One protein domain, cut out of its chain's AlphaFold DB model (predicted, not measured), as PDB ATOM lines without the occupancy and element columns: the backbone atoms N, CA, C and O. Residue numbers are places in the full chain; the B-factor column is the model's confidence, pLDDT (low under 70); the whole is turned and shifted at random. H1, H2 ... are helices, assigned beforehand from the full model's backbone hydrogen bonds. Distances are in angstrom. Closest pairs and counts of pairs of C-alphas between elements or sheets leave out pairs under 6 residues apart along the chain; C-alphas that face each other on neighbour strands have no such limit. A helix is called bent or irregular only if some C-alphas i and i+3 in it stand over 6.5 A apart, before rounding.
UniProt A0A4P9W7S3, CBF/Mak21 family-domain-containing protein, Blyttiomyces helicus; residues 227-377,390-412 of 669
ATOM      1  N   ALA A 227     -31.690  53.432 148.809       61.22
ATOM      2  CA  ALA A 227     -31.392  52.421 147.792       61.22
ATOM      3  C   ALA A 227     -31.823  51.009 148.200       61.22
ATOM      4  O   ALA A 227     -32.308  50.214 147.387       61.22
ATOM      5  N   ALA A 228     -31.643  50.719 149.487       56.16
ATOM      6  CA  ALA A 228     -31.912  49.436 150.112       56.16
ATOM      7  C   ALA A 228     -33.385  49.269 150.524       56.16
ATOM      8  O   ALA A 228     -33.911  48.152 150.579       56.16
ATOM      9  N   THR A 229     -34.075  50.385 150.774       59.69
ATOM     10  CA  THR A 229     -35.501  50.428 151.104       59.69
ATOM     11  C   THR A 229     -36.323  50.331 149.823       59.69
ATOM     12  O   THR A 229     -36.978  51.263 149.368       59.69
ATOM     13  N   ALA A 230     -36.312  49.149 149.211       52.44
ATOM     14  CA  ALA A 230     -37.219  48.817 148.123       52.44
ATOM     15  C   ALA A 230     -38.668  48.816 148.612       52.44
ATOM     16  O   ALA A 230     -39.180  47.735 148.874       52.44
ATOM     17  N   ARG A 231     -39.290  50.001 148.774       52.81
ATOM     18  CA  ARG A 231     -40.705  50.227 149.140       52.81
ATOM     19  C   ARG A 231     -41.268  49.045 149.920       52.81
ATOM     20  O   ARG A 231     -42.191  48.369 149.447       52.81
ATOM     21  N   ALA A 232     -40.572  48.727 151.013       45.75
ATOM     22  CA  ALA A 232     -40.748  47.468 151.696       45.75
ATOM     23  C   ALA A 232     -42.222  47.377 152.053       45.75
ATOM     24  O   ALA A 232     -42.818  48.361 152.483       45.75
ATOM     25  N   GLY A 233     -42.845  46.243 151.755       48.38
ATOM     26  CA  GLY A 233     -44.236  46.023 152.098       48.38
ATOM     27  C   GLY A 233     -44.384  45.909 153.606       48.38
ATOM     28  O   GLY A 233     -44.653  44.818 154.091       48.38
ATOM     29  N   THR A 234     -44.279  47.020 154.336       52.22
ATOM     30  CA  THR A 234     -45.059  47.153 155.559       52.22
ATOM     31  C   THR A 234     -46.514  46.882 155.160       52.22
ATOM     32  O   THR A 234     -46.949  47.204 154.040       52.22
ATOM     33  N   ALA A 235     -47.289  46.243 156.036       52.91
ATOM     34  CA  ALA A 235     -48.715  46.035 155.776       52.91
ATOM     35  C   ALA A 235     -49.414  47.371 155.429       52.91
ATOM     36  O   ALA A 235     -50.337  47.412 154.610       52.91
ATOM     37  N   GLU A 236     -48.902  48.473 155.980       55.16
ATOM     38  CA  GLU A 236     -49.320  49.841 155.694       55.16
ATOM     39  C   GLU A 236     -48.986  50.307 154.275       55.16
ATOM     40  O   GLU A 236     -49.860  50.846 153.602       55.16
ATOM     41  N   ASP A 237     -47.781  50.061 153.761       56.25
ATOM     42  CA  ASP A 237     -47.400  50.455 152.400       56.25
ATOM     43  C   ASP A 237     -48.091  49.599 151.337       56.25
ATOM     44  O   ASP A 237     -48.434  50.086 150.254       56.25
ATOM     45  N   ALA A 238     -48.363  48.327 151.642       58.56
ATOM     46  CA  ALA A 238     -49.230  47.491 150.819       58.56
ATOM     47  C   ALA A 238     -50.664  48.048 150.774       58.56
ATOM     48  O   ALA A 238     -51.247  48.148 149.689       58.56
ATOM     49  N   ARG A 239     -51.199  48.490 151.921       61.34
ATOM     50  CA  ARG A 239     -52.517  49.136 152.030       61.34
ATOM     51  C   ARG A 239     -52.554  50.493 151.323       61.34
ATOM     52  O   ARG A 239     -53.502  50.749 150.586       61.34
ATOM     53  N   ARG A 240     -51.514  51.326 151.455       63.06
ATOM     54  CA  ARG A 240     -51.356  52.601 150.729       63.06
ATOM     55  C   ARG A 240     -51.289  52.376 149.222       63.06
ATOM     56  O   ARG A 240     -51.967  53.080 148.484       63.06
ATOM     57  N   ARG A 241     -50.555  51.362 148.744       59.38
ATOM     58  CA  ARG A 241     -50.519  50.989 147.316       59.38
ATOM     59  C   ARG A 241     -51.873  50.507 146.802       59.38
ATOM     60  O   ARG A 241     -52.270  50.910 145.713       59.38
ATOM     61  N   ALA A 242     -52.584  49.683 147.571       62.19
ATOM     62  CA  ALA A 242     -53.929  49.232 147.217       62.19
ATOM     63  C   ALA A 242     -54.926  50.407 147.164       62.19
ATOM     64  O   ALA A 242     -55.658  50.549 146.187       62.19
ATOM     65  N   ALA A 243     -54.888  51.302 148.156       62.66
ATOM     66  CA  ALA A 243     -55.699  52.519 148.196       62.66
ATOM     67  C   ALA A 243     -55.367  53.486 147.043       62.66
ATOM     68  O   ALA A 243     -56.259  54.049 146.413       62.66
ATOM     69  N   ALA A 244     -54.086  53.638 146.707       59.09
ATOM     70  CA  ALA A 244     -53.653  54.482 145.602       59.09
ATOM     71  C   ALA A 244     -54.056  53.881 144.237       59.09
ATOM     72  O   ALA A 244     -54.471  54.620 143.342       59.09
ATOM     73  N   ALA A 245     -53.991  52.552 144.077       58.97
ATOM     74  CA  ALA A 245     -54.465  51.853 142.879       58.97
ATOM     75  C   ALA A 245     -55.973  52.056 142.648       58.97
ATOM     76  O   ALA A 245     -56.393  52.232 141.508       58.97
ATOM     77  N   LEU A 246     -56.764  52.116 143.726       61.41
ATOM     78  CA  LEU A 246     -58.193  52.449 143.690       61.41
ATOM     79  C   LEU A 246     -58.452  53.925 143.334       61.41
ATOM     80  O   LEU A 246     -59.451  54.239 142.697       61.41
ATOM     81  N   SER A 247     -57.544  54.836 143.699       57.09
ATOM     82  CA  SER A 247     -57.683  56.281 143.457       57.09
ATOM     83  C   SER A 247     -57.399  56.713 142.006       57.09
ATOM     84  O   SER A 247     -57.573  57.892 141.693       57.09
ATOM     85  N   GLY A 248     -56.905  55.835 141.122       52.56
ATOM     86  CA  GLY A 248     -56.552  56.168 139.728       52.56
ATOM     87  C   GLY A 248     -55.346  57.117 139.558       52.56
ATOM     88  O   GLY A 248     -54.690  57.102 138.520       52.56
ATOM     89  N   LYS A 249     -54.979  57.881 140.598       41.00
ATOM     90  CA  LYS A 249     -53.813  58.784 140.659       41.00
ATOM     91  C   LYS A 249     -52.473  58.059 140.856       41.00
ATOM     92  O   LYS A 249     -51.423  58.648 140.626       41.00
ATOM     93  N   ALA A 250     -52.477  56.773 141.217       42.22
ATOM     94  CA  ALA A 250     -51.255  55.992 141.448       42.22
ATOM     95  C   ALA A 250     -50.449  55.637 140.196       42.22
ATOM     96  O   ALA A 250     -49.373  55.046 140.320       42.22
ATOM     97  N   HIS A 251     -50.949  55.940 138.997       44.47
ATOM     98  CA  HIS A 251     -50.292  55.448 137.794       44.47
ATOM     99  C   HIS A 251     -48.896  56.069 137.607       44.47
ATOM    100  O   HIS A 251     -47.969  55.328 137.307       44.47
ATOM    101  N   MET A 252     -48.701  57.362 137.900       41.00
ATOM    102  CA  MET A 252     -47.482  58.086 137.494       41.00
ATOM    103  C   MET A 252     -46.249  57.941 138.402       41.00
ATOM    104  O   MET A 252     -45.126  58.015 137.914       41.00
ATOM    105  N   GLN A 253     -46.414  57.733 139.712       41.25
ATOM    106  CA  GLN A 253     -45.293  57.707 140.678       41.25
ATOM    107  C   GLN A 253     -44.987  56.294 141.220       41.25
ATOM    108  O   GLN A 253     -43.999  56.063 141.923       41.25
ATOM    109  N   GLY A 254     -45.827  55.308 140.891       43.84
ATOM    110  CA  GLY A 254     -45.833  53.988 141.524       43.84
ATOM    111  C   GLY A 254     -44.837  52.957 140.981       43.84
ATOM    112  O   GLY A 254     -44.714  51.897 141.589       43.84
ATOM    113  N   ARG A 255     -44.123  53.222 139.878       51.81
ATOM    114  CA  ARG A 255     -43.405  52.155 139.144       51.81
ATOM    115  C   ARG A 255     -41.891  52.265 139.035       51.81
ATOM    116  O   ARG A 255     -41.282  51.269 138.655       51.81
ATOM    117  N   SER A 256     -41.298  53.404 139.380       62.91
ATOM    118  CA  SER A 256     -39.848  53.550 139.295       62.91
ATOM    119  C   SER A 256     -39.197  52.591 140.302       62.91
ATOM    120  O   SER A 256     -39.451  52.708 141.505       62.91
ATOM    121  N   LYS A 257     -38.429  51.621 139.803       74.62
ATOM    122  CA  LYS A 257     -37.797  50.567 140.612       74.62
ATOM    123  C   LYS A 257     -36.786  51.172 141.588       74.62
ATOM    124  O   LYS A 257     -36.187  52.206 141.276       74.62
ATOM    125  N   SER A 258     -36.615  50.550 142.754       80.00
ATOM    126  CA  SER A 258     -35.537  50.914 143.686       80.00
ATOM    127  C   SER A 258     -34.178  50.466 143.151       80.00
ATOM    128  O   SER A 258     -34.111  49.581 142.299       80.00
ATOM    129  N   GLU A 259     -33.084  51.031 143.656       84.31
ATOM    130  CA  GLU A 259     -31.736  50.673 143.197       84.31
ATOM    131  C   GLU A 259     -31.421  49.188 143.403       84.31
ATOM    132  O   GLU A 259     -30.880  48.550 142.505       84.31
ATOM    133  N   ILE A 260     -31.847  48.587 144.520       87.12
ATOM    134  CA  ILE A 260     -31.695  47.138 144.713       87.12
ATOM    135  C   ILE A 260     -32.559  46.319 143.738       87.12
ATOM    136  O   ILE A 260     -32.109  45.287 143.240       87.12
ATOM    137  N   GLU A 261     -33.776  46.770 143.400       87.00
ATOM    138  CA  GLU A 261     -34.583  46.130 142.349       87.00
ATOM    139  C   GLU A 261     -33.883  46.233 140.987       87.00
ATOM    140  O   GLU A 261     -33.870  45.262 140.228       87.00
ATOM    141  N   LEU A 262     -33.285  47.387 140.680       88.50
ATOM    142  CA  LEU A 262     -32.490  47.595 139.473       88.50
ATOM    143  C   LEU A 262     -31.267  46.679 139.464       88.50
ATOM    144  O   LEU A 262     -31.028  46.022 138.456       88.50
ATOM    145  N   ALA A 263     -30.562  46.538 140.585       90.56
ATOM    146  CA  ALA A 263     -29.430  45.630 140.693       90.56
ATOM    147  C   ALA A 263     -29.832  44.177 140.411       90.56
ATOM    148  O   ALA A 263     -29.212  43.518 139.580       90.56
ATOM    149  N   LEU A 264     -30.928  43.696 141.004       90.56
ATOM    150  CA  LEU A 264     -31.443  42.349 140.737       90.56
ATOM    151  C   LEU A 264     -31.840  42.151 139.264       90.56
ATOM    152  O   LEU A 264     -31.582  41.090 138.699       90.56
ATOM    153  N   VAL A 265     -32.449  43.161 138.633       89.88
ATOM    154  CA  VAL A 265     -32.780  43.133 137.196       89.88
ATOM    155  C   VAL A 265     -31.512  43.136 136.342       89.88
ATOM    156  O   VAL A 265     -31.431  42.378 135.380       89.88
ATOM    157  N   GLY A 266     -30.508  43.934 136.703       90.94
ATOM    158  CA  GLY A 266     -29.204  43.949 136.044       90.94
ATOM    159  C   GLY A 266     -28.557  42.567 136.062       90.94
ATOM    160  O   GLY A 266     -28.148  42.071 135.018       90.94
ATOM    161  N   PHE A 267     -28.566  41.883 137.210       91.81
ATOM    162  CA  PHE A 267     -28.047  40.517 137.332       91.81
ATOM    163  C   PHE A 267     -28.812  39.507 136.457       91.81
ATOM    164  O   PHE A 267     -28.178  38.654 135.830       91.81
ATOM    165  N   ASP A 268     -30.145  39.611 136.362       90.00
ATOM    166  CA  ASP A 268     -30.956  38.799 135.436       90.00
ATOM    167  C   ASP A 268     -30.496  38.991 133.980       90.00
ATOM    168  O   ASP A 268     -30.176  38.036 133.268       90.00
ATOM    169  N   LEU A 269     -30.364  40.241 133.541       89.12
ATOM    170  CA  LEU A 269     -29.945  40.558 132.175       89.12
ATOM    171  C   LEU A 269     -28.505  40.116 131.881       89.12
ATOM    172  O   LEU A 269     -28.244  39.488 130.854       89.12
ATOM    173  N   MET A 270     -27.578  40.411 132.791       89.56
ATOM    174  CA  MET A 270     -26.144  40.189 132.611       89.56
ATOM    175  C   MET A 270     -25.757  38.714 132.648       89.56
ATOM    176  O   MET A 270     -24.882  38.297 131.885       89.56
ATOM    177  N   PHE A 271     -26.378  37.940 133.544       89.38
ATOM    178  CA  PHE A 271     -25.980  36.562 133.815       89.38
ATOM    179  C   PHE A 271     -26.997  35.534 133.340       89.38
ATOM    180  O   PHE A 271     -26.564  34.449 132.955       89.38
ATOM    181  N   TYR A 272     -28.307  35.833 133.329       83.38
ATOM    182  CA  TYR A 272     -29.319  34.836 132.964       83.38
ATOM    183  C   TYR A 272     -29.670  34.809 131.484       83.38
ATOM    184  O   TYR A 272     -29.807  33.732 130.894       83.38
ATOM    185  N   ARG A 273     -29.804  35.979 130.866       80.50
ATOM    186  CA  ARG A 273     -30.164  36.058 129.444       80.50
ATOM    187  C   ARG A 273     -28.970  35.814 128.530       80.50
ATOM    188  O   ARG A 273     -29.124  35.264 127.445       80.50
ATOM    189  N   LYS A 274     -27.761  36.131 128.997       76.00
ATOM    190  CA  LYS A 274     -26.535  35.923 128.227       76.00
ATOM    191  C   LYS A 274     -26.068  34.466 128.265       76.00
ATOM    192  O   LYS A 274     -25.948  33.860 129.331       76.00
ATOM    193  N   LYS A 275     -25.762  33.915 127.086       68.62
ATOM    194  CA  LYS A 275     -25.373  32.504 126.905       68.62
ATOM    195  C   LYS A 275     -23.987  32.164 127.462       68.62
ATOM    196  O   LYS A 275     -23.796  31.055 127.943       68.62
ATOM    197  N   GLN A 276     -23.028  33.090 127.398       77.00
ATOM    198  CA  GLN A 276     -21.647  32.855 127.836       77.00
ATOM    199  C   GLN A 276     -21.124  34.050 128.639       77.00
ATOM    200  O   GLN A 276     -21.074  35.177 128.138       77.00
ATOM    201  N   VAL A 277     -20.748  33.798 129.892       85.62
ATOM    202  CA  VAL A 277     -20.109  34.765 130.793       85.62
ATOM    203  C   VAL A 277     -18.964  34.046 131.514       85.62
ATOM    204  O   VAL A 277     -19.183  32.923 131.974       85.62
ATOM    205  N   PRO A 278     -17.759  34.643 131.608       89.75
ATOM    206  CA  PRO A 278     -16.648  34.045 132.347       89.75
ATOM    207  C   PRO A 278     -17.019  33.872 133.822       89.75
ATOM    208  O   PRO A 278     -17.553  34.790 134.449       89.75
ATOM    209  N   VAL A 279     -16.739  32.690 134.374       90.06
ATOM    210  CA  VAL A 279     -17.173  32.308 135.728       90.06
ATOM    211  C   VAL A 279     -16.474  33.158 136.785       90.06
ATOM    212  O   VAL A 279     -17.088  33.529 137.777       90.06
ATOM    213  N   GLU A 280     -15.222  33.529 136.539       90.50
ATOM    214  CA  GLU A 280     -14.405  34.401 137.378       90.50
ATOM    215  C   GLU A 280     -15.112  35.750 137.583       90.50
ATOM    216  O   GLU A 280     -15.262  36.217 138.707       90.50
ATOM    217  N   ARG A 281     -15.690  36.317 136.519       92.12
ATOM    218  CA  ARG A 281     -16.479  37.549 136.614       92.12
ATOM    219  C   ARG A 281     -17.739  37.334 137.450       92.12
ATOM    220  O   ARG A 281     -18.035  38.140 138.322       92.12
ATOM    221  N   VAL A 282     -18.476  36.239 137.241       93.44
ATOM    222  CA  VAL A 282     -19.676  35.942 138.050       93.44
ATOM    223  C   VAL A 282     -19.315  35.776 139.531       93.44
ATOM    224  O   VAL A 282     -20.012  36.305 140.392       93.44
ATOM    225  N   ALA A 283     -18.202  35.104 139.833       92.25
ATOM    226  CA  ALA A 283     -17.692  34.912 141.186       92.25
ATOM    227  C   ALA A 283     -17.361  36.246 141.871       92.25
ATOM    228  O   ALA A 283     -17.741  36.448 143.024       92.25
ATOM    229  N   ALA A 284     -16.732  37.181 141.149       93.44
ATOM    230  CA  ALA A 284     -16.454  38.532 141.634       93.44
ATOM    231  C   ALA A 284     -17.737  39.259 142.044       93.44
ATOM    232  O   ALA A 284     -17.833  39.786 143.158       93.44
ATOM    233  N   PHE A 285     -18.747  39.232 141.170       94.56
ATOM    234  CA  PHE A 285     -20.054  39.827 141.431       94.56
ATOM    235  C   PHE A 285     -20.763  39.165 142.609       94.56
ATOM    236  O   PHE A 285     -21.262  39.873 143.473       94.56
ATOM    237  N   VAL A 286     -20.784  37.831 142.684       94.00
ATOM    238  CA  VAL A 286     -21.395  37.094 143.801       94.00
ATOM    239  C   VAL A 286     -20.731  37.462 145.123       94.00
ATOM    240  O   VAL A 286     -21.433  37.755 146.090       94.00
ATOM    241  N   LYS A 287     -19.395  37.502 145.162       93.38
ATOM    242  CA  LYS A 287     -18.648  37.846 146.371       93.38
ATOM    243  C   LYS A 287     -18.925  39.282 146.813       93.38
ATOM    244  O   LYS A 287     -19.292  39.502 147.963       93.38
ATOM    245  N   ARG A 288     -18.829  40.256 145.901       92.94
ATOM    246  CA  ARG A 288     -19.140  41.664 146.199       92.94
ATOM    247  C   ARG A 288     -20.595  41.843 146.627       92.94
ATOM    248  O   ARG A 288     -20.864  42.540 147.596       92.94
ATOM    249  N   PHE A 289     -21.530  41.184 145.953       92.69
ATOM    250  CA  PHE A 289     -22.952  41.263 146.274       92.69
ATOM    251  C   PHE A 289     -23.276  40.645 147.642       92.69
ATOM    252  O   PHE A 289     -24.114  41.175 148.369       92.69
ATOM    253  N   ALA A 290     -22.562  39.589 148.043       92.62
ATOM    254  CA  ALA A 290     -22.651  39.038 149.391       92.62
ATOM    255  C   ALA A 290     -22.150  40.033 150.453       92.62
ATOM    256  O   ALA A 290     -22.835  40.223 151.459       92.62
ATOM    257  N   ILE A 291     -21.033  40.724 150.202       92.31
ATOM    258  CA  ILE A 291     -20.521  41.793 151.080       92.31
ATOM    259  C   ILE A 291     -21.555  42.919 151.210       92.31
ATOM    260  O   ILE A 291     -21.942  43.268 152.320       92.31
ATOM    261  N   VAL A 292     -22.069  43.430 150.082       91.38
ATOM    262  CA  VAL A 292     -23.127  44.460 150.044       91.38
ATOM    263  C   VAL A 292     -24.324  44.036 150.885       91.38
ATOM    264  O   VAL A 292     -24.823  44.816 151.691       91.38
ATOM    265  N   SER A 293     -24.769  42.788 150.732       91.00
ATOM    266  CA  SER A 293     -25.983  42.301 151.383       91.00
ATOM    267  C   SER A 293     -25.920  42.276 152.912       91.00
ATOM    268  O   SER A 293     -26.975  42.263 153.542       91.00
ATOM    269  N   LEU A 294     -24.725  42.305 153.521       89.50
ATOM    270  CA  LEU A 294     -24.571  42.395 154.981       89.50
ATOM    271  C   LEU A 294     -25.033  43.743 155.541       89.50
ATOM    272  O   LEU A 294     -25.393  43.832 156.711       89.50
ATOM    273  N   HIS A 295     -25.027  44.777 154.704       87.56
ATOM    274  CA  HIS A 295     -25.394  46.141 155.068       87.56
ATOM    275  C   HIS A 295     -26.814  46.514 154.621       87.56
ATOM    276  O   HIS A 295     -27.239  47.653 154.786       87.56
ATOM    277  N   LEU A 296     -27.554  45.565 154.040       86.12
ATOM    278  CA  LEU A 296     -28.917  45.767 153.560       86.12
ATOM    279  C   LEU A 296     -29.951  45.269 154.591       86.12
ATOM    280  O   LEU A 296     -29.663  44.356 155.369       86.12
ATOM    281  N   PRO A 297     -31.186  45.808 154.583       84.81
ATOM    282  CA  PRO A 297     -32.266  45.318 155.428       84.81
ATOM    283  C   PRO A 297     -32.649  43.872 155.073       84.81
ATOM    284  O   PRO A 297     -32.374  43.382 153.973       84.81
ATOM    285  N   ALA A 298     -33.329  43.180 155.994       84.81
ATOM    286  CA  ALA A 298     -33.580  41.738 155.885       84.81
ATOM    287  C   ALA A 298     -34.278  41.305 154.580       84.81
ATOM    288  O   ALA A 298     -33.941  40.259 154.027       84.81
ATOM    289  N   ASN A 299     -35.223  42.093 154.061       84.25
ATOM    290  CA  ASN A 299     -35.922  41.813 152.802       84.25
ATOM    291  C   ASN A 299     -34.977  41.858 151.585       84.25
ATOM    292  O   ASN A 299     -35.020  40.976 150.724       84.25
ATOM    293  N   ALA A 300     -34.086  42.848 151.541       86.75
ATOM    294  CA  ALA A 300     -33.069  42.983 150.511       86.75
ATOM    295  C   ALA A 300     -31.980  41.912 150.642       86.75
ATOM    296  O   ALA A 300     -31.613  41.304 149.637       86.75
ATOM    297  N   ALA A 301     -31.546  41.580 151.860       89.62
ATOM    298  CA  ALA A 301     -30.628  40.469 152.101       89.62
ATOM    299  C   ALA A 301     -31.207  39.119 151.624       89.62
ATOM    300  O   ALA A 301     -30.505  38.340 150.979       89.62
ATOM    301  N   LEU A 302     -32.503  38.854 151.853       88.88
ATOM    302  CA  LEU A 302     -33.190  37.666 151.319       88.88
ATOM    303  C   LEU A 302     -33.182  37.633 149.786       88.88
ATOM    304  O   LEU A 302     -32.875  36.595 149.198       88.88
ATOM    305  N   ALA A 303     -33.489  38.762 149.142       89.69
ATOM    306  CA  ALA A 303     -33.450  38.881 147.688       89.69
ATOM    307  C   ALA A 303     -32.038  38.617 147.136       89.69
ATOM    308  O   ALA A 303     -31.881  37.893 146.148       89.69
ATOM    309  N   CYS A 304     -31.010  39.138 147.815       91.25
ATOM    310  CA  CYS A 304     -29.614  38.919 147.452       91.25
ATOM    311  C   CYS A 304     -29.225  37.443 147.568       91.25
ATOM    312  O   CYS A 304     -28.697  36.868 146.618       91.25
ATOM    313  N   LEU A 305     -29.551  36.795 148.691       91.12
ATOM    314  CA  LEU A 305     -29.282  35.372 148.917       91.12
ATOM    315  C   LEU A 305     -29.989  34.472 147.894       91.12
ATOM    316  O   LEU A 305     -29.394  33.511 147.404       91.12
ATOM    317  N   ALA A 306     -31.234  34.789 147.528       91.00
ATOM    318  CA  ALA A 306     -31.974  34.058 146.501       91.00
ATOM    319  C   ALA A 306     -31.318  34.190 145.114       91.00
ATOM    320  O   ALA A 306     -31.211  33.201 144.383       91.00
ATOM    321  N   MET A 307     -30.835  35.388 144.767       91.44
ATOM    322  CA  MET A 307     -30.092  35.621 143.526       91.44
ATOM    323  C   MET A 307     -28.747  34.879 143.525       91.44
ATOM    324  O   MET A 307     -28.453  34.168 142.566       91.44
ATOM    325  N   ILE A 308     -27.969  34.974 144.612       91.94
ATOM    326  CA  ILE A 308     -26.684  34.271 144.785       91.94
ATOM    327  C   ILE A 308     -26.870  32.765 144.602       91.94
ATOM    328  O   ILE A 308     -26.167  32.147 143.805       91.94
ATOM    329  N   ARG A 309     -27.864  32.175 145.274       89.75
ATOM    330  CA  ARG A 309     -28.189  30.752 145.123       89.75
ATOM    331  C   ARG A 309     -28.507  30.389 143.676       89.75
ATOM    332  O   ARG A 309     -28.032  29.373 143.177       89.75
ATOM    333  N   SER A 310     -29.317  31.205 143.014       89.62
ATOM    334  CA  SER A 310     -29.725  30.945 141.635       89.62
ATOM    335  C   SER A 310     -28.514  31.001 140.679       89.62
ATOM    336  O   SER A 310     -28.429  30.203 139.747       89.62
ATOM    337  N   LEU A 311     -27.526  31.867 140.955       90.25
ATOM    338  CA  LEU A 311     -26.270  31.930 140.199       90.25
ATOM    339  C   LEU A 311     -25.376  30.716 140.449       90.25
ATOM    340  O   LEU A 311     -24.810  30.194 139.495       90.25
ATOM    341  N   ILE A 312     -25.281  30.237 141.692       89.25
ATOM    342  CA  ILE A 312     -24.533  29.011 142.021       89.25
ATOM    343  C   ILE A 312     -25.109  27.810 141.260       89.25
ATOM    344  O   ILE A 312     -24.357  27.054 140.658       89.25
ATOM    345  N   ILE A 313     -26.440  27.685 141.201       88.19
ATOM    346  CA  ILE A 313     -27.128  26.618 140.449       88.19
ATOM    347  C   ILE A 313     -26.825  26.693 138.947       88.19
ATOM    348  O   ILE A 313     -26.669  25.669 138.285       88.19
ATOM    349  N   ARG A 314     -26.760  27.907 138.389       87.12
ATOM    350  CA  ARG A 314     -26.464  28.119 136.966       87.12
ATOM    351  C   ARG A 314     -24.991  27.885 136.629       87.12
ATOM    352  O   ARG A 314     -24.692  27.416 135.532       87.12
ATOM    353  N   PHE A 315     -24.083  28.237 137.535       89.00
ATOM    354  CA  PHE A 315     -22.638  28.149 137.347       89.00
ATOM    355  C   PHE A 315     -22.017  27.260 138.440       89.00
ATOM    356  O   PHE A 315     -21.485  27.792 139.416       89.00
ATOM    357  N   PRO A 316     -21.996  25.923 138.263       87.00
ATOM    358  CA  PRO A 316     -21.525  24.982 139.288       87.00
ATOM    359  C   PRO A 316     -20.087  25.234 139.762       87.00
ATOM    360  O   PRO A 316     -19.752  24.987 140.911       87.00
ATOM    361  N   ARG A 317     -19.218  25.823 138.924       86.06
ATOM    362  CA  ARG A 317     -17.856  26.228 139.333       86.06
ATOM    363  C   ARG A 317     -17.840  27.218 140.516       86.06
ATOM    364  O   ARG A 317     -16.836  27.284 141.222       86.06
ATOM    365  N   LEU A 318     -18.929  27.959 140.761       88.06
ATOM    366  CA  LEU A 318     -19.082  28.845 141.925       88.06
ATOM    367  C   LEU A 318     -19.222  28.089 143.252       88.06
ATOM    368  O   LEU A 318     -19.088  28.704 144.305       88.06
ATOM    369  N   GLU A 319     -19.459  26.776 143.227       85.38
ATOM    370  CA  GLU A 319     -19.516  25.934 144.428       85.38
ATOM    371  C   GLU A 319     -18.195  25.971 145.214       85.38
ATOM    372  O   GLU A 319     -18.212  25.954 146.444       85.38
ATOM    373  N   SER A 320     -17.066  26.171 144.522       85.50
ATOM    374  CA  SER A 320     -15.744  26.398 145.131       85.50
ATOM    375  C   SER A 320     -15.663  27.631 146.045       85.50
ATOM    376  O   SER A 320     -14.739  27.742 146.841       85.50
ATOM    377  N   LEU A 321     -16.617  28.570 145.964       85.62
ATOM    378  CA  LEU A 321     -16.696  29.692 146.904       85.62
ATOM    379  C   LEU A 321     -17.319  29.279 148.243       85.62
ATOM    380  O   LEU A 321     -17.069  29.934 149.254       85.62
ATOM    381  N   ILE A 322     -18.162  28.243 148.262       85.00
ATOM    382  CA  ILE A 322     -18.835  27.758 149.477       85.00
ATOM    383  C   ILE A 322     -17.940  26.757 150.206       85.00
ATOM    384  O   ILE A 322     -17.852  26.807 151.432       85.00
ATOM    385  N   ASP A 323     -17.280  25.876 149.455       78.81
ATOM    386  CA  ASP A 323     -16.412  24.838 149.998       78.81
ATOM    387  C   ASP A 323     -14.958  25.321 150.124       78.81
ATOM    388  O   ASP A 323     -14.370  25.831 149.173       78.81
ATOM    389  N   ALA A 324     -14.367  25.172 151.311       66.50
ATOM    390  CA  ALA A 324     -12.998  25.613 151.573       66.50
ATOM    391  C   ALA A 324     -11.949  24.640 151.010       66.50
ATOM    392  O   ALA A 324     -10.850  25.079 150.666       66.50
ATOM    393  N   ASP A 325     -12.298  23.357 150.880       61.94
ATOM    394  CA  ASP A 325     -11.381  22.301 150.433       61.94
ATOM    395  C   ASP A 325     -11.192  22.315 148.904       61.94
ATOM    396  O   ASP A 325     -10.210  21.795 148.379       61.94
ATOM    397  N   GLY A 326     -12.095  22.990 148.183       60.47
ATOM    398  CA  GLY A 326     -12.063  23.191 146.733       60.47
ATOM    399  C   GLY A 326     -11.427  24.509 146.273       60.47
ATOM    400  O   GLY A 326     -11.738  24.967 145.171       60.47
ATOM    401  N   ARG A 327     -10.585  25.167 147.085       63.38
ATOM    402  CA  ARG A 327      -9.925  26.433 146.701       63.38
ATOM    403  C   ARG A 327      -8.973  26.225 145.519       63.38
ATOM    404  O   ARG A 327      -7.844  25.779 145.676       63.38
ATOM    405  N   LEU A 328      -9.437  26.604 144.331       60.94
ATOM    406  CA  LEU A 328      -8.688  26.526 143.072       60.94
ATOM    407  C   LEU A 328      -7.869  27.798 142.771       60.94
ATOM    408  O   LEU A 328      -7.100  27.818 141.813       60.94
ATOM    409  N   GLY A 329      -8.053  28.876 143.542       63.88
ATOM    410  CA  GLY A 329      -7.417  30.171 143.291       63.88
ATOM    411  C   GLY A 329      -6.078  30.334 144.005       63.88
ATOM    412  O   GLY A 329      -6.019  30.321 145.232       63.88
ATOM    413  N   THR A 330      -5.007  30.563 143.247       69.50
ATOM    414  CA  THR A 330      -3.720  31.031 143.782       69.50
ATOM    415  C   THR A 330      -3.727  32.555 143.919       69.50
ATOM    416  O   THR A 330      -4.187  33.247 143.012       69.50
ATOM    417  N   GLY A 331      -3.176  33.095 145.008       82.38
ATOM    418  CA  GLY A 331      -3.010  34.541 145.212       82.38
ATOM    419  C   GLY A 331      -3.936  35.136 146.276       82.38
ATOM    420  O   GLY A 331      -4.464  34.423 147.124       82.38
ATOM    421  N   VAL A 332      -4.096  36.463 146.250       87.69
ATOM    422  CA  VAL A 332      -4.869  37.235 147.240       87.69
ATOM    423  C   VAL A 332      -6.099  37.844 146.571       87.69
ATOM    424  O   VAL A 332      -5.988  38.438 145.499       87.69
ATOM    425  N   TYR A 333      -7.264  37.711 147.207       89.75
ATOM    426  CA  TYR A 333      -8.491  38.380 146.774       89.75
ATOM    427  C   TYR A 333      -8.415  39.884 147.064       89.75
ATOM    428  O   TYR A 333      -8.146  40.282 148.200       89.75
ATOM    429  N   GLN A 334      -8.692  40.714 146.060       90.69
ATOM    430  CA  GLN A 334      -8.705  42.174 146.182       90.69
ATOM    431  C   GLN A 334     -10.151  42.702 146.156       90.69
ATOM    432  O   GLN A 334     -10.703  42.913 145.077       90.69
ATOM    433  N   PRO A 335     -10.795  42.937 147.317       86.25
ATOM    434  CA  PRO A 335     -12.204  43.344 147.375       86.25
ATOM    435  C   PRO A 335     -12.480  44.741 146.805       86.25
ATOM    436  O   PRO A 335     -13.563  44.970 146.263       86.25
ATOM    437  N   LEU A 336     -11.518  45.657 146.946       86.50
ATOM    438  CA  LEU A 336     -11.642  47.069 146.568       86.50
ATOM    439  C   LEU A 336     -11.289  47.341 145.101       86.50
ATOM    440  O   LEU A 336     -11.400  48.474 144.655       86.50
ATOM    441  N   LEU A 337     -10.843  46.329 144.355       89.75
ATOM    442  CA  LEU A 337     -10.512  46.507 142.947       89.75
ATOM    443  C   LEU A 337     -11.794  46.648 142.124       89.75
ATOM    444  O   LEU A 337     -12.707  45.841 142.263       89.75
ATOM    445  N   ASP A 338     -11.862  47.637 141.242       86.06
ATOM    446  CA  ASP A 338     -13.066  47.941 140.458       86.06
ATOM    447  C   ASP A 338     -13.239  47.103 139.185       86.06
ATOM    448  O   ASP A 338     -14.287  47.157 138.540       86.06
ATOM    449  N   ASP A 339     -12.251  46.273 138.853       88.25
ATOM    450  CA  ASP A 339     -12.333  45.322 137.748       88.25
ATOM    451  C   ASP A 339     -12.740  43.919 138.251       88.25
ATOM    452  O   ASP A 339     -11.959  43.255 138.949       88.25
ATOM    453  N   PRO A 340     -13.930  43.411 137.870       90.25
ATOM    454  CA  PRO A 340     -14.378  42.079 138.265       90.25
ATOM    455  C   PRO A 340     -13.573  40.939 137.615       90.25
ATOM    456  O   PRO A 340     -13.708  39.789 138.029       90.25
ATOM    457  N   GLY A 341     -12.773  41.205 136.578       87.75
ATOM    458  CA  GLY A 341     -11.890  40.218 135.952       87.75
ATOM    459  C   GLY A 341     -10.582  39.982 136.712       87.75
ATOM    460  O   GLY A 341     -10.019  38.892 136.619       87.75
ATOM    461  N   LEU A 342     -10.118  40.970 137.482       88.81
ATOM    462  CA  LEU A 342      -8.794  40.971 138.113       88.81
ATOM    463  C   LEU A 342      -8.832  40.792 139.640       88.81
ATOM    464  O   LEU A 342      -7.795  40.569 140.256       88.81
ATOM    465  N   CYS A 343     -10.012  40.829 140.270       88.69
ATOM    466  CA  CYS A 343     -10.130  40.785 141.732       88.69
ATOM    467  C   CYS A 343      -9.763  39.426 142.366       88.69
ATOM    468  O   CYS A 343      -9.665  39.333 143.588       88.69
ATOM    469  N   ASN A 344      -9.581  38.372 141.561       89.75
ATOM    470  CA  ASN A 344      -9.274  36.997 141.977       89.75
ATOM    471  C   ASN A 344     -10.257  36.407 143.022       89.75
ATOM    472  O   ASN A 344      -9.883  36.106 144.158       89.75
ATOM    473  N   PRO A 345     -11.541  36.232 142.667       89.50
ATOM    474  CA  PRO A 345     -12.587  35.877 143.629       89.50
ATOM    475  C   PRO A 345     -12.490  34.446 144.168       89.50
ATOM    476  O   PRO A 345     -12.964  34.188 145.268       89.50
ATOM    477  N   PHE A 346     -11.856  33.524 143.440       89.31
ATOM    478  CA  PHE A 346     -11.666  32.139 143.893       89.31
ATOM    479  C   PHE A 346     -10.548  31.979 144.935       89.31
ATOM    480  O   PHE A 346     -10.417  30.909 145.525       89.31
ATOM    481  N   ALA A 347      -9.759  33.029 145.196       87.44
ATOM    482  CA  ALA A 347      -8.803  33.052 146.305       87.44
ATOM    483  C   ALA A 347      -9.483  33.237 147.680       87.44
ATOM    484  O   ALA A 347      -8.850  33.049 148.718       87.44
ATOM    485  N   THR A 348     -10.773  33.596 147.714       86.81
ATOM    486  CA  THR A 348     -11.566  33.740 148.944       86.81
ATOM    487  C   THR A 348     -12.745  32.767 148.960       86.81
ATOM    488  O   THR A 348     -13.234  32.337 147.924       86.81
ATOM    489  N   SER A 349     -13.256  32.465 150.154       87.31
ATOM    490  CA  SER A 349     -14.544  31.786 150.348       87.31
ATOM    491  C   SER A 349     -15.666  32.782 150.674       87.31
ATOM    492  O   SER A 349     -15.401  33.932 151.036       87.31
ATOM    493  N   LEU A 350     -16.925  32.355 150.569       88.69
ATOM    494  CA  LEU A 350     -18.149  33.114 150.846       88.69
ATOM    495  C   LEU A 350     -18.482  33.135 152.352       88.69
ATOM    496  O   LEU A 350     -19.522  32.646 152.794       88.69
ATOM    497  N   TRP A 351     -17.576  33.682 153.163       87.81
ATOM    498  CA  TRP A 351     -17.715  33.748 154.625       87.81
ATOM    499  C   TRP A 351     -18.914  34.590 155.103       87.81
ATOM    500  O   TRP A 351     -19.385  34.410 156.226       87.81
ATOM    501  N   GLU A 352     -19.471  35.459 154.255       91.44
ATOM    502  CA  GLU A 352     -20.682  36.237 154.541       91.44
ATOM    503  C   GLU A 352     -21.881  35.319 154.804       91.44
ATOM    504  O   GLU A 352     -22.732  35.621 155.644       91.44
ATOM    505  N   ALA A 353     -21.924  34.146 154.157       86.62
ATOM    506  CA  ALA A 353     -22.948  33.142 154.414       86.62
ATOM    507  C   ALA A 353     -22.964  32.723 155.894       86.62
ATOM    508  O   ALA A 353     -24.037  32.611 156.486       86.62
ATOM    509  N   SER A 354     -21.796  32.579 156.531       87.12
ATOM    510  CA  SER A 354     -21.688  32.230 157.953       87.12
ATOM    511  C   SER A 354     -22.258  33.313 158.875       87.12
ATOM    512  O   SER A 354     -22.811  32.989 159.929       87.12
ATOM    513  N   LEU A 355     -22.177  34.589 158.481       90.25
ATOM    514  CA  LEU A 355     -22.818  35.687 159.207       90.25
ATOM    515  C   LEU A 355     -24.338  35.661 159.024       90.25
ATOM    516  O   LEU A 355     -25.077  35.766 160.005       90.25
ATOM    517  N   PHE A 356     -24.829  35.412 157.806       89.62
ATOM    518  CA  PHE A 356     -26.269  35.284 157.559       89.62
ATOM    519  C   PHE A 356     -26.911  34.107 158.300       89.62
ATOM    520  O   PHE A 356     -28.061  34.209 158.734       89.62
ATOM    521  N   MET A 357     -26.175  33.017 158.538       86.75
ATOM    522  CA  MET A 357     -26.639  31.907 159.379       86.75
ATOM    523  C   MET A 357     -26.929  32.338 160.828       86.75
ATOM    524  O   MET A 357     -27.729  31.681 161.498       86.75
ATOM    525  N   LYS A 358     -26.325  33.439 161.300       85.94
ATOM    526  CA  LYS A 358     -26.489  34.017 162.646       85.94
ATOM    527  C   LYS A 358     -27.356  35.286 162.671       85.94
ATOM    528  O   LYS A 358     -27.504  35.897 163.722       85.94
ATOM    529  N   HIS A 359     -27.974  35.658 161.549       86.44
ATOM    530  CA  HIS A 359     -28.806  36.858 161.426       86.44
ATOM    531  C   HIS A 359     -30.002  36.868 162.404       86.44
ATOM    532  O   HIS A 359     -30.521  35.810 162.775       86.44
ATOM    533  N   TYR A 360     -30.486  38.050 162.807       82.81
ATOM    534  CA  TYR A 360     -31.629  38.169 163.729       82.81
ATOM    535  C   TYR A 360     -32.911  37.570 163.123       82.81
ATOM    536  O   TYR A 360     -33.611  36.789 163.769       82.81
ATOM    537  N   HIS A 361     -33.170  37.865 161.844       82.88
ATOM    538  CA  HIS A 361     -34.343  37.377 161.120       82.88
ATOM    539  C   HIS A 361     -34.262  35.858 160.851       82.88
ATOM    540  O   HIS A 361     -33.366  35.411 160.121       82.88
ATOM    541  N   PRO A 362     -35.212  35.035 161.342       83.50
ATOM    542  CA  PRO A 362     -35.147  33.578 161.205       83.50
ATOM    543  C   PRO A 362     -35.210  33.113 159.747       83.50
ATOM    544  O   PRO A 362     -34.579  32.117 159.393       83.50
ATOM    545  N   ALA A 363     -35.922  33.842 158.881       85.06
ATOM    546  CA  ALA A 363     -36.009  33.491 157.468       85.06
ATOM    547  C   ALA A 363     -34.674  33.692 156.728       85.06
ATOM    548  O   ALA A 363     -34.336  32.868 155.884       85.06
ATOM    549  N   VAL A 364     -33.882  34.709 157.104       87.69
ATOM    550  CA  VAL A 364     -32.542  34.947 156.534       87.69
ATOM    551  C   VAL A 364     -31.609  33.811 156.937       87.69
ATOM    552  O   VAL A 364     -30.956  33.224 156.078       87.69
ATOM    553  N   ARG A 365     -31.636  33.403 158.215       88.94
ATOM    554  CA  ARG A 365     -30.860  32.246 158.696       88.94
ATOM    555  C   ARG A 365     -31.217  30.955 157.966       88.94
ATOM    556  O   ARG A 365     -30.334  30.179 157.614       88.94
ATOM    557  N   ASN A 366     -32.512  30.704 157.773       87.62
ATOM    558  CA  ASN A 366     -32.995  29.498 157.105       87.62
ATOM    559  C   ASN A 366     -32.610  29.482 155.623       87.62
ATOM    560  O   ASN A 366     -32.126  28.456 155.148       87.62
ATOM    561  N   LEU A 367     -32.777  30.607 154.920       87.44
ATOM    562  CA  LEU A 367     -32.378  30.728 153.522       87.44
ATOM    563  C   LEU A 367     -30.862  30.596 153.375       87.44
ATOM    564  O   LEU A 367     -30.410  29.827 152.544       87.44
ATOM    565  N   SER A 368     -30.072  31.257 154.221       89.75
ATOM    566  CA  SER A 368     -28.609  31.148 154.218       89.75
ATOM    567  C   SER A 368     -28.120  29.715 154.460       89.75
ATOM    568  O   SER A 368     -27.294  29.215 153.699       89.75
ATOM    569  N   ARG A 369     -28.700  28.996 155.437       87.94
ATOM    570  CA  ARG A 369     -28.440  27.556 155.626       87.94
ATOM    571  C   ARG A 369     -28.796  26.740 154.388       87.94
ATOM    572  O   ARG A 369     -28.095  25.788 154.059       87.94
ATOM    573  N   HIS A 370     -29.876  27.096 153.697       85.62
ATOM    574  CA  HIS A 370     -30.252  26.458 152.437       85.62
ATOM    575  C   HIS A 370     -29.265  26.771 151.310       85.62
ATOM    576  O   HIS A 370     -28.888  25.854 150.597       85.62
ATOM    577  N   VAL A 371     -28.774  28.012 151.198       86.31
ATOM    578  CA  VAL A 371     -27.727  28.390 150.235       86.31
ATOM    579  C   VAL A 371     -26.449  27.592 150.494       86.31
ATOM    580  O   VAL A 371     -25.951  26.961 149.567       86.31
ATOM    581  N   ALA A 372     -25.983  27.517 151.743       83.75
ATOM    582  CA  ALA A 372     -24.807  26.726 152.116       83.75
ATOM    583  C   ALA A 372     -25.006  25.216 151.868       83.75
ATOM    584  O   ALA A 372     -24.114  24.537 151.381       83.75
ATOM    585  N   SER A 373     -26.205  24.690 152.140       79.19
ATOM    586  CA  SER A 373     -26.550  23.276 151.914       79.19
ATOM    587  C   SER A 373     -27.101  22.974 150.517       79.19
ATOM    588  O   SER A 373     -27.581  21.857 150.292       79.19
ATOM    589  N   THR A 374     -27.021  23.931 149.580       67.31
ATOM    590  CA  THR A 374     -27.353  23.729 148.155       67.31
ATOM    591  C   THR A 374     -26.548  22.567 147.575       67.31
ATOM    592  O   THR A 374     -27.034  21.884 146.677       67.31
ATOM    593  N   MET A 375     -25.391  22.287 148.179       62.34
ATOM    594  CA  MET A 375     -24.623  21.058 148.047       62.34
ATOM    595  C   MET A 375     -25.508  19.835 148.368       62.34
ATOM    596  O   MET A 375     -25.898  19.585 149.518       62.34
ATOM    597  N   ALA A 376     -25.856  19.052 147.347       50.28
ATOM    598  CA  ALA A 376     -26.167  17.648 147.567       50.28
ATOM    599  C   ALA A 376     -24.834  16.984 147.914       50.28
ATOM    600  O   ALA A 376     -23.911  17.004 147.109       50.28
ATOM    601  N   SER A 377     -24.700  16.483 149.140       45.44
ATOM    602  CA  SER A 377     -23.508  15.761 149.569       45.44
ATOM    603  C   SER A 377     -23.222  14.657 148.549       45.44
ATOM    604  O   SER A 377     -24.036  13.746 148.394       45.44
ATOM    605  N   PRO A 390     -34.425  21.550 146.365       72.06
ATOM    606  CA  PRO A 390     -35.401  22.599 146.082       72.06
ATOM    607  C   PRO A 390     -35.559  23.543 147.281       72.06
ATOM    608  O   PRO A 390     -35.365  23.151 148.436       72.06
ATOM    609  N   LEU A 391     -35.883  24.810 147.004       76.31
ATOM    610  CA  LEU A 391     -36.228  25.777 148.048       76.31
ATOM    611  C   LEU A 391     -37.512  25.320 148.758       76.31
ATOM    612  O   LEU A 391     -38.438  24.854 148.090       76.31
ATOM    613  N   PRO A 392     -37.612  25.469 150.091       76.25
ATOM    614  CA  PRO A 392     -38.880  25.277 150.784       76.25
ATOM    615  C   PRO A 392     -39.962  26.162 150.155       76.25
ATOM    616  O   PRO A 392     -39.663  27.278 149.737       76.25
ATOM    617  N   ALA A 393     -41.225  25.721 150.144       74.81
ATOM    618  CA  ALA A 393     -42.320  26.446 149.482       74.81
ATOM    619  C   ALA A 393     -42.433  27.929 149.906       74.81
ATOM    620  O   ALA A 393     -42.746  28.785 149.087       74.81
ATOM    621  N   LYS A 394     -42.087  28.251 151.162       73.69
ATOM    622  CA  LYS A 394     -42.052  29.623 151.711       73.69
ATOM    623  C   LYS A 394     -40.945  30.523 151.136       73.69
ATOM    624  O   LYS A 394     -40.949  31.718 151.396       73.69
ATOM    625  N   PHE A 395     -39.981  29.956 150.421       77.19
ATOM    626  CA  PHE A 395     -38.849  30.653 149.804       77.19
ATOM    627  C   PHE A 395     -38.790  30.435 148.289       77.19
ATOM    628  O   PHE A 395     -37.840  30.873 147.648       77.19
ATOM    629  N   ASN A 396     -39.785  29.764 147.702       78.38
ATOM    630  CA  ASN A 396     -39.847  29.535 146.263       78.38
ATOM    631  C   ASN A 396     -40.443  30.755 145.544       78.38
ATOM    632  O   ASN A 396     -41.504  30.683 144.928       78.38
ATOM    633  N   PHE A 397     -39.769  31.893 145.682       77.38
ATOM    634  CA  PHE A 397     -40.146  33.146 145.047       77.38
ATOM    635  C   PHE A 397     -38.996  33.659 144.176       77.38
ATOM    636  O   PHE A 397     -37.828  33.469 144.526       77.38
ATOM    637  N   PRO A 398     -39.290  34.350 143.064       81.00
ATOM    638  CA  PRO A 398     -38.284  35.112 142.341       81.00
ATOM    639  C   PRO A 398     -37.577  36.128 143.258       81.00
ATOM    640  O   PRO A 398     -38.248  36.740 144.097       81.00
ATOM    641  N   PRO A 399     -36.269  36.400 143.065       82.25
ATOM    642  CA  PRO A 399     -35.499  37.317 143.912       82.25
ATOM    643  C   PRO A 399     -36.168  38.682 144.144       82.25
ATOM    644  O   PRO A 399     -36.207  39.176 145.266       82.25
ATOM    645  N   HIS A 400     -36.784  39.260 143.109       79.00
ATOM    646  CA  HIS A 400     -37.457  40.562 143.193       79.00
ATOM    647  C   HIS A 400     -38.707  40.566 144.091       79.00
ATOM    648  O   HIS A 400     -39.089  41.614 144.605       79.00
ATOM    649  N   GLN A 401     -39.367  39.420 144.292       79.25
ATOM    650  CA  GLN A 401     -40.583  39.348 145.110       79.25
ATOM    651  C   GLN A 401     -40.279  39.382 146.610       79.25
ATOM    652  O   GLN A 401     -41.122  39.833 147.383       79.25
ATOM    653  N   PHE A 402     -39.071  38.986 147.029       80.38
ATOM    654  CA  PHE A 402     -38.657  39.073 148.434       80.38
ATOM    655  C   PHE A 402     -38.710  40.501 148.975       80.38
ATOM    656  O   PHE A 402     -39.086  40.702 150.124       80.38
ATOM    657  N   LEU A 403     -38.428  41.491 148.124       77.62
ATOM    658  CA  LEU A 403     -38.474  42.908 148.483       77.62
ATOM    659  C   LEU A 403     -39.885  43.378 148.869       77.62
ATOM    660  O   LEU A 403     -40.031  44.251 149.720       77.62
ATOM    661  N   ARG A 404     -40.923  42.777 148.270       73.88
ATOM    662  CA  ARG A 404     -42.334  43.143 148.478       73.88
ATOM    663  C   ARG A 404     -43.040  42.284 149.517       73.88
ATOM    664  O   ARG A 404     -43.957  42.775 150.166       73.88
ATOM    665  N   ASN A 405     -42.650  41.015 149.620       71.88
ATOM    666  CA  ASN A 405     -43.362  40.010 150.408       71.88
ATOM    667  C   ASN A 405     -42.854  39.897 151.850       71.88
ATOM    668  O   ASN A 405     -43.548  39.316 152.680       71.88
ATOM    669  N   PHE A 406     -41.647  40.389 152.141       71.25
ATOM    670  CA  PHE A 406     -41.044  40.291 153.466       71.25
ATOM    671  C   PHE A 406     -40.895  41.663 154.108       71.25
ATOM    672  O   PHE A 406     -40.385  42.599 153.490       71.25
ATOM    673  N   ASP A 407     -41.306  41.735 155.369       66.00
ATOM    674  CA  ASP A 407     -41.108  42.905 156.209       66.00
ATOM    675  C   ASP A 407     -39.638  42.952 156.685       66.00
ATOM    676  O   ASP A 407     -39.142  41.956 157.228       66.00
ATOM    677  N   PRO A 408     -38.897  44.052 156.454       65.88
ATOM    678  CA  PRO A 408     -37.530  44.222 156.950       65.88
ATOM    679  C   PRO A 408     -37.449  44.261 158.483       65.88
ATOM    680  O   PRO A 408     -36.420  43.877 159.055       65.88
ATOM    681  N   SER A 409     -38.534  44.681 159.136       63.84
ATOM    682  CA  SER A 409     -38.692  44.787 160.582       63.84
ATOM    683  C   SER A 409     -39.797  43.831 161.034       63.84
ATOM    684  O   SER A 409     -40.939  44.256 161.201       63.84
ATOM    685  N   PRO A 410     -39.512  42.528 161.226       60.69
ATOM    686  CA  PRO A 410     -40.503  41.659 161.840       60.69
ATOM    687  C   PRO A 410     -40.869  42.260 163.205       60.69
ATOM    688  O   PRO A 410     -39.964  42.739 163.899       60.69
ATOM    689  N   PRO A 411     -42.150  42.240 163.611       53.91
ATOM    690  CA  PRO A 411     -42.511  42.668 164.951       53.91
ATOM    691  C   PRO A 411     -41.626  41.904 165.933       53.91
ATOM    692  O   PRO A 411     -41.501  40.676 165.826       53.91
ATOM    693  N   ASN A 412     -40.969  42.635 166.843       52.94
ATOM    694  CA  ASN A 412     -40.291  42.022 167.980       52.94
ATOM    695  C   ASN A 412     -41.266  40.986 168.536       52.94
ATOM    696  O   ASN A 412     -42.419  41.361 168.765       52.94
TER     697      ASN A 412
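What this domain is: This is residues 227 to 377 and 390 to 412 of the 669 residues of the protein "CBF/Mak21 family-domain-containing protein" of Blyttiomyces helicus (UniProt A0A4P9W7S3). Look for a core of helices gathered about H4, which runs through the middle, with H2, H3, H7 and H8 packed round it at shallow tilts. H1 lies far out at one end of the long axis and touches no other helix, while the long unnamed loop of residues 322 to 351 reaches out at the other end. The printed part has 174 residues with eight named helices, H1 to H8 in order, and no named strand; its class is all helix. It is compact, with a radius of gyration of the C-alphas of 17.4 A, yet elongated in outline, spanning 59 by 32 by 28 A.

Where its parts are: Begin at Ala 227 and go on to C-alpha 235 at (-48.715, 46.035, 155.776), where H1 starts; it runs to residue 246, 16.6 A. H2 follows at residues 259 to 273, 20.1 A long, and is only just irregular: C-alphas 270 and 273 are 6.6 A apart. Next come H3, residues 279 to 293, 20.6 A, and H4, the longest, residues 298 to 314, 24.4 A, starting at C-alpha 298 at (-33.580, 41.738, 155.885). H5 is residues 316 to 321, H6 residues 352 to 356, and H7 residues 362 to 372, 15.4 A. H8, residues 399 to 405, ends at C-alpha 405 at (-43.362, 40.010, 150.408).

How they stand to each other: Start from the hub, H4, which touches four helices. H3 and H4 form a helical hairpin, opposite ways at a shallow tilt of 14 degrees, with closest C-alphas Ser 293 and Ala 301 5.0 A apart. H7 touches H4, running the same way at 17 degrees, closest at the C-alphas of Arg 309 and Val 371, 5.7 A. H8 touches H4, opposite ways at 25 degrees, closest at Ala 303 and Pro 399, C-alphas 4.6 A apart. H2 touches H4, the same way at 8 degrees, closest at the C-alphas of Ile 260 and Ala 300, 7.3 A. Further out, H5 touches residues 279 to 283 of H3 at a steep tilt of 50 degrees; the closest C-alphas, Ala 283 and Leu 318, are 6.3 A apart. H6 touches H7, closest at the C-alphas of Phe 356 and Arg 365, 5.6 A. H1 and H8 are only just apart, closest at 8.5 A. In the backbones of H1, H3, H4, H6 and H7 every O i to N i+4 pair is within hydrogen-bond range, against 10 of 11 in H2, 0 of 2 in H5 and 1 of 3 in H8; O i to N i+3 pairs within range are 3 of 3 in H5 and 2 of 4 in H8.

The domain as a whole: The C-alphas farthest apart, Ser 247 and Thr 330, are 59.6 A apart. Residues 378 to 389 are not printed, and C-alphas 377 and 390 are 14.2 A apart across this cut, which lies in the link from H7 to H8. The links H1 to H2 and H5 to H6 are long, with 12 and 30 residues. The mean pLDDT of the printed part is 78.2; under 70 are residues 227 to 256, 275, 324 to 330, 374 to 377 and 407 to 412.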